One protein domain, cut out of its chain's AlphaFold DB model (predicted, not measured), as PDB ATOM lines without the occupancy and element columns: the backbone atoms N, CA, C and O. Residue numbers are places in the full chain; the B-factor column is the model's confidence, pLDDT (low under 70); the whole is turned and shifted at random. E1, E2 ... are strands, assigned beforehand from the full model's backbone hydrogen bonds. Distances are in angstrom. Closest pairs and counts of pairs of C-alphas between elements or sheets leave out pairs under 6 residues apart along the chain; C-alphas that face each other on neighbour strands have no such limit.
ATOM      1  N   THR A   3     143.212 121.604 184.163       82.12
ATOM      2  CA  THR A   3     144.566 121.988 183.706       82.12
ATOM      3  C   THR A   3     144.666 122.217 182.196       82.12
ATOM      4  O   THR A   3     145.545 122.933 181.738       82.12
ATOM      5  N   ASN A   4     143.750 121.634 181.421       84.44
ATOM      6  CA  ASN A   4     143.659 121.809 179.977       84.44
ATOM      7  C   ASN A   4     142.542 122.778 179.564       84.44
ATOM      8  O   ASN A   4     142.261 122.863 178.371       84.44
ATOM      9  N   GLY A   5     141.924 123.497 180.505       83.50
ATOM     10  CA  GLY A   5     140.845 124.452 180.243       83.50
ATOM     11  C   GLY A   5     139.485 123.812 179.961       83.50
ATOM     12  O   GLY A   5     138.636 124.475 179.376       83.50
ATOM     13  N   PHE A   6     139.273 122.541 180.320       87.19
ATOM     14  CA  PHE A   6     137.993 121.837 180.146       87.19
ATOM     15  C   PHE A   6     137.270 121.665 181.476       87.19
ATOM     16  O   PHE A   6     137.893 121.235 182.451       87.19
ATOM     17  N   PHE A   7     135.959 121.888 181.481       86.56
ATOM     18  CA  PHE A   7     135.086 121.815 182.650       86.56
ATOM     19  C   PHE A   7     133.915 120.877 182.363       86.56
ATOM     20  O   PHE A   7     133.156 121.101 181.424       86.56
ATOM     21  N   HIS A   8     133.762 119.831 183.174       89.00
ATOM     22  CA  HIS A   8     132.629 118.913 183.081       89.00
ATOM     23  C   HIS A   8     131.468 119.459 183.912       89.00
ATOM     24  O   HIS A   8     131.592 119.613 185.131       89.00
ATOM     25  N   ARG A   9     130.344 119.796 183.276       82.50
ATOM     26  CA  ARG A   9     129.240 120.474 183.968       82.50
ATOM     27  C   ARG A   9     128.285 119.537 184.686       82.50
ATOM     28  O   ARG A   9     127.588 119.990 185.584       82.50
ATOM     29  N   ASP A  10     128.345 118.247 184.400       87.31
ATOM     30  CA  ASP A  10     127.404 117.295 184.983       87.31
ATOM     31  C   ASP A  10     128.095 116.133 185.706       87.31
ATOM     32  O   ASP A  10     127.882 114.958 185.428       87.31
ATOM     33  N   ILE A  11     129.024 116.461 186.614       84.25
ATOM     34  CA  ILE A  11     129.627 115.442 187.483       84.25
ATOM     35  C   ILE A  11     128.666 115.158 188.639       84.25
ATOM     36  O   ILE A  11     128.591 115.909 189.609       84.25
ATOM     37  N   HIS A  12     127.976 114.028 188.554       84.44
ATOM     38  CA  HIS A  12     127.161 113.465 189.627       84.44
ATOM     39  C   HIS A  12     127.284 111.938 189.651       84.44
ATOM     40  O   HIS A  12     127.829 111.348 188.722       84.44
ATOM     41  N   GLY A  13     126.752 111.272 190.680       84.06
ATOM     42  CA  GLY A  13     126.960 109.832 190.902       84.06
ATOM     43  C   GLY A  13     126.623 108.919 189.712       84.06
ATOM     44  O   GLY A  13     127.267 107.889 189.554       84.06
ATOM     45  N   LYS A  14     125.678 109.301 188.839       89.50
ATOM     46  CA  LYS A  14     125.345 108.527 187.627       89.50
ATOM     47  C   LYS A  14     126.383 108.658 186.499       89.50
ATOM     48  O   LYS A  14     126.477 107.760 185.673       89.50
ATOM     49  N   ASN A  15     127.189 109.721 186.518       92.12
ATOM     50  CA  ASN A  15     128.213 110.036 185.512       92.12
ATOM     51  C   ASN A  15     129.625 109.673 185.999       92.12
ATOM     52  O   ASN A  15     130.633 110.102 185.438       92.12
ATOM     53  N   ILE A  16     129.703 108.865 187.061       92.12
ATOM     54  CA  ILE A  16     130.937 108.291 187.583       92.12
ATOM     55  C   ILE A  16     130.797 106.775 187.515       92.12
ATOM     56  O   ILE A  16     130.022 106.162 188.247       92.12
ATOM     57  N   CYS A  17     131.576 106.155 186.639       92.25
ATOM     58  CA  CYS A  17     131.674 104.709 186.543       92.25
ATOM     59  C   CYS A  17     132.908 104.208 187.289       92.25
ATOM     60  O   CYS A  17     133.878 104.940 187.495       92.25
ATOM     61  N   TYR A  18     132.900 102.928 187.648       96.38
ATOM     62  CA  TYR A  18     134.073 102.274 188.203       96.38
ATOM     63  C   TYR A  18     134.247 100.862 187.653       96.38
ATOM     64  O   TYR A  18     133.289 100.191 187.269       96.38
ATOM     65  N   LYS A  19     135.492 100.388 187.661       97.06
ATOM     66  CA  LYS A  19     135.855  99.004 187.353       97.06
ATOM     67  C   LYS A  19     136.785  98.464 188.432       97.06
ATOM     68  O   LYS A  19     137.712  99.153 188.853       97.06
ATOM     69  N   LYS A  20     136.557  97.223 188.867       97.75
ATOM     70  CA  LYS A  20     137.463  96.526 189.794       97.75
ATOM     71  C   LYS A  20     138.847  96.332 189.161       97.75
ATOM     72  O   LYS A  20     138.951  96.059 187.965       97.75
ATOM     73  N   THR A  21     139.900  96.439 189.962       97.56
ATOM     74  CA  THR A  21     141.295  96.260 189.538       97.56
ATOM     75  C   THR A  21     142.133  95.599 190.632       97.56
ATOM     76  O   THR A  21     141.848  95.748 191.817       97.56
ATOM     77  N   SER A  22     143.193  94.891 190.243       98.19
ATOM     78  CA  SER A  22     144.238  94.403 191.157       98.19
ATOM     79  C   SER A  22     145.391  95.402 191.333       98.19
ATOM     80  O   SER A  22     146.216  95.249 192.235       98.19
ATOM     81  N   ILE A  23     145.459  96.438 190.488       97.94
ATOM     82  CA  ILE A  23     146.459  97.507 190.572       97.94
ATOM     83  C   ILE A  23     146.238  98.257 191.883       97.94
ATOM     84  O   ILE A  23     145.132  98.728 192.107       97.94
ATOM     85  N   LYS A  24     147.270  98.402 192.725       98.00
ATOM     86  CA  LYS A  24     147.158  99.059 194.047       98.00
ATOM     87  C   LYS A  24     147.239 100.585 193.995       98.00
ATOM     88  O   LYS A  24     146.712 101.261 194.874       98.00
ATOM     89  N   THR A  25     147.923 101.128 192.991       98.06
ATOM     90  CA  THR A  25     148.155 102.569 192.841       98.06
ATOM     91  C   THR A  25     148.229 102.955 191.371       98.06
ATOM     92  O   THR A  25     148.800 102.202 190.583       98.06
ATOM     93  N   ILE A  26     147.751 104.147 191.029       96.62
ATOM     94  CA  ILE A  26     147.928 104.776 189.716       96.62
ATOM     95  C   ILE A  26     148.685 106.094 189.864       96.62
ATOM     96  O   ILE A  26     148.636 106.726 190.919       96.62
ATOM     97  N   ASN A  27     149.378 106.510 188.806       95.88
ATOM     98  CA  ASN A  27     150.023 107.815 188.765       95.88
ATOM     99  C   ASN A  27     149.099 108.793 188.039       95.88
ATOM    100  O   ASN A  27     148.755 108.568 186.880       95.88
ATOM    101  N   ILE A  28     148.698 109.864 188.719       90.81
ATOM    102  CA  ILE A  28     147.990 110.991 188.111       90.81
ATOM    103  C   ILE A  28     148.862 112.222 188.327       90.81
ATOM    104  O   ILE A  28     149.140 112.599 189.467       90.81
ATOM    105  N   PHE A  29     149.326 112.828 187.231       87.25
ATOM    106  CA  PHE A  29     150.402 113.823 187.263       87.25
ATOM    107  C   PHE A  29     151.625 113.262 188.016       87.25
ATOM    108  O   PHE A  29     152.051 112.143 187.739       87.25
ATOM    109  N   ASN A  30     152.155 113.999 188.994       90.25
ATOM    110  CA  ASN A  30     153.285 113.577 189.826       90.25
ATOM    111  C   ASN A  30     152.840 112.972 191.170       90.25
ATOM    112  O   ASN A  30     153.615 112.936 192.123       90.25
ATOM    113  N   MET A  31     151.583 112.527 191.273       92.81
ATOM    114  CA  MET A  31     151.018 111.954 192.492       92.81
ATOM    115  C   MET A  31     150.703 110.474 192.304       92.81
ATOM    116  O   MET A  31     150.114 110.063 191.303       92.81
ATOM    117  N   LYS A  32     151.054 109.679 193.314       94.62
ATOM    118  CA  LYS A  32     150.710 108.259 193.391       94.62
ATOM    119  C   LYS A  32     149.424 108.103 194.197       94.62
ATOM    120  O   LYS A  32     149.427 108.298 195.409       94.62
ATOM    121  N   ILE A  33     148.334 107.765 193.521       93.31
ATOM    122  CA  ILE A  33     146.998 107.681 194.113       93.31
ATOM    123  C   ILE A  33     146.647 106.205 194.358       93.31
ATOM    124  O   ILE A  33     146.713 105.407 193.416       93.31
ATOM    125  N   PRO A  34     146.298 105.804 195.595       95.62
ATOM    126  CA  PRO A  34     145.823 104.452 195.873       95.62
ATOM    127  C   PRO A  34     144.471 104.198 195.201       95.62
ATOM    128  O   PRO A  34     143.584 105.044 195.218       95.62
ATOM    129  N   THR A  35     144.311 103.018 194.609       96.06
ATOM    130  CA  THR A  35     143.088 102.632 193.879       96.06
ATOM    131  C   THR A  35     142.031 102.002 194.781       96.06
ATOM    132  O   THR A  35     140.863 101.939 194.415       96.06
ATOM    133  N   PHE A  36     142.445 101.438 195.922       96.25
ATOM    134  CA  PHE A  36     141.604 100.610 196.796       96.25
ATOM    135  C   PHE A  36     140.872  99.469 196.061       96.25
ATOM    136  O   PHE A  36     139.799  99.037 196.475       96.25
ATOM    137  N   GLY A  37     141.455  98.972 194.965       96.19
ATOM    138  CA  GLY A  37     140.864  97.917 194.140       96.19
ATOM    139  C   GLY A  37     139.862  98.406 193.091       96.19
ATOM    140  O   GLY A  37     139.207  97.579 192.456       96.19
ATOM    141  N   TYR A  38     139.754  99.720 192.865       96.69
ATOM    142  CA  TYR A  38     138.839 100.321 191.895       96.69
ATOM    143  C   TYR A  38     139.530 101.383 191.027       96.69
ATOM    144  O   TYR A  38     140.373 102.150 191.486       96.69
ATOM    145  N   LEU A  39     139.160 101.434 189.749       95.81
ATOM    146  CA  LEU A  39     139.480 102.532 188.838       95.81
ATOM    147  C   LEU A  39     138.189 103.265 188.508       95.81
ATOM    148  O   LEU A  39     137.247 102.638 188.024       95.81
ATOM    149  N   PHE A  40     138.164 104.567 188.763       93.94
ATOM    150  CA  PHE A  40     137.017 105.426 188.486       93.94
ATOM    151  C   PHE A  40     137.209 106.153 187.157       93.94
ATOM    152  O   PHE A  40     138.326 106.545 186.815       93.94
ATOM    153  N   SER A  41     136.118 106.347 186.423       94.06
ATOM    154  CA  SER A  41     136.074 107.163 185.212       94.06
ATOM    155  C   SER A  41     134.872 108.087 185.272       94.06
ATOM    156  O   SER A  41     133.787 107.671 185.673       94.06
ATOM    157  N   ILE A  42     135.071 109.321 184.826       94.38
ATOM    158  CA  ILE A  42     133.966 110.216 184.487       94.38
ATOM    159  C   ILE A  42     133.465 109.799 183.097       94.38
ATOM    160  O   ILE A  42     134.256 109.332 182.272       94.38
ATOM    161  N   ILE A  43     132.163 109.898 182.870       93.25
ATOM    162  CA  ILE A  43     131.502 109.678 181.580       93.25
ATOM    163  C   ILE A  43     130.538 110.838 181.305       93.25
ATOM    164  O   ILE A  43     130.416 111.723 182.142       93.25
ATOM    165  N   ASP A  44     129.835 110.780 180.173       93.88
ATOM    166  CA  ASP A  44     128.799 111.748 179.792       93.88
ATOM    167  C   ASP A  44     129.329 113.179 179.583       93.88
ATOM    168  O   ASP A  44     129.050 114.130 180.310       93.88
ATOM    169  N   TYR A  45     130.144 113.310 178.536       93.12
ATOM    170  CA  TYR A  45     130.865 114.536 178.204       93.12
ATOM    171  C   TYR A  45     130.028 115.543 177.389       93.12
ATOM    172  O   TYR A  45     130.599 116.505 176.877       93.12
ATOM    173  N   GLU A  46     128.709 115.354 177.246       90.44
ATOM    174  CA  GLU A  46     127.843 116.240 176.445       90.44
ATOM    175  C   GLU A  46     127.870 117.682 176.965       90.44
ATOM    176  O   GLU A  46     127.941 118.637 176.198       90.44
ATOM    177  N   SER A  47     127.922 117.844 178.288       86.50
ATOM    178  CA  SER A  47     127.947 119.157 178.938       86.50
ATOM    179  C   SER A  47     129.367 119.630 179.275       86.50
ATOM    180  O   SER A  47     129.604 120.244 180.319       86.50
ATOM    181  N   VAL A  48     130.360 119.301 178.450       89.81
ATOM    182  CA  VAL A  48     131.745 119.741 178.667       89.81
ATOM    183  C   VAL A  48     132.002 121.035 177.923       89.81
ATOM    184  O   VAL A  48     131.864 121.109 176.710       89.81
ATOM    185  N   ILE A  49     132.458 122.042 178.661       89.06
ATOM    186  CA  ILE A  49     132.763 123.366 178.117       89.06
ATOM    187  C   ILE A  49     134.246 123.681 178.280       89.06
ATOM    188  O   ILE A  49     134.897 123.217 179.223       89.06
ATOM    189  N   SER A  50     134.803 124.471 177.364       89.06
ATOM    190  CA  SER A  50     136.196 124.904 177.448       89.06
ATOM    191  C   SER A  50     136.381 126.345 177.005       89.06
ATOM    192  O   SER A  50     135.930 126.747 175.940       89.06
ATOM    193  N   ASN A  51     137.139 127.096 177.803       82.06
ATOM    194  CA  ASN A  51     137.523 128.478 177.510       82.06
ATOM    195  C   ASN A  51     138.521 128.615 176.344       82.06
ATOM    196  O   ASN A  51     138.930 129.726 176.022       82.06
ATOM    197  N   LYS A  52     138.946 127.496 175.744       88.31
ATOM    198  CA  LYS A  52     139.809 127.470 174.557       88.31
ATOM    199  C   LYS A  52     139.040 127.637 173.247       88.31
ATOM    200  O   LYS A  52     139.671 127.861 172.220       88.31
ATOM    201  N   PHE A  53     137.716 127.495 173.270       89.50
ATOM    202  CA  PHE A  53     136.862 127.682 172.101       89.50
ATOM    203  C   PHE A  53     136.104 129.005 172.196       89.50
ATOM    204  O   PHE A  53     135.982 129.589 173.274       89.50
ATOM    205  N   ASN A  54     135.582 129.466 171.060       90.88
ATOM    206  CA  ASN A  54     134.644 130.579 171.043       90.88
ATOM    207  C   ASN A  54     133.315 130.091 171.613       90.88
ATOM    208  O   ASN A  54     132.652 129.253 171.006       90.88
ATOM    209  N   LEU A  55     132.972 130.598 172.790       85.69
ATOM    210  CA  LEU A  55     131.759 130.240 173.508       85.69
ATOM    211  C   LEU A  55     130.642 131.227 173.180       85.69
ATOM    212  O   LEU A  55     130.885 132.427 173.035       85.69
TER     213      LEU A  55
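Overview. This is residues 3 to 55 of the 147 residues of an uncharacterized protein of viral metagenome (UniProt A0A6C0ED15). The chain makes one long two-stranded ribbon, bent into an open U: hairpin E3 and E4 is one arm, pair E2 and E5 the base, pair E1 and E6 the other arm. The 53 printed residues hold six named strands, E1 to E6 in order, in three antiparallel two-stranded sheets; the class is all strand, with 24 residues in named elements, under half. It is loose, radius of gyration of the C-alphas 14.0 A, and only just flat, spanning 42 by 28 by 11 A.

Along the chain. Find C-alpha 6 at (137.993, 121.837, 180.146), where E1, residues 6 to 8, begins. Next come E2, 16 to 20, 13.6 A long; E3, 25 to 28; E4, 31 to 34; E5, 38 to 42, 13.3 A; and E6, 48 to 50, ending at (136.196, 124.904, 177.448).

Arrangement. Look at N 7 and O 49, 2.8 A, between antiparallel E1 and E6; N 17 and O 41, 2.8 A, between E2 and E5; N 26 and O 33, 2.9 A, in the hairpin. E2 and E3 are apart.

Size, cuts and confidence. The farthest C-alphas, Ser 22 and Asn 54, are 42.5 A apart. The printed part has no cut or long link, and no printed residue is under 70 in pLDDT.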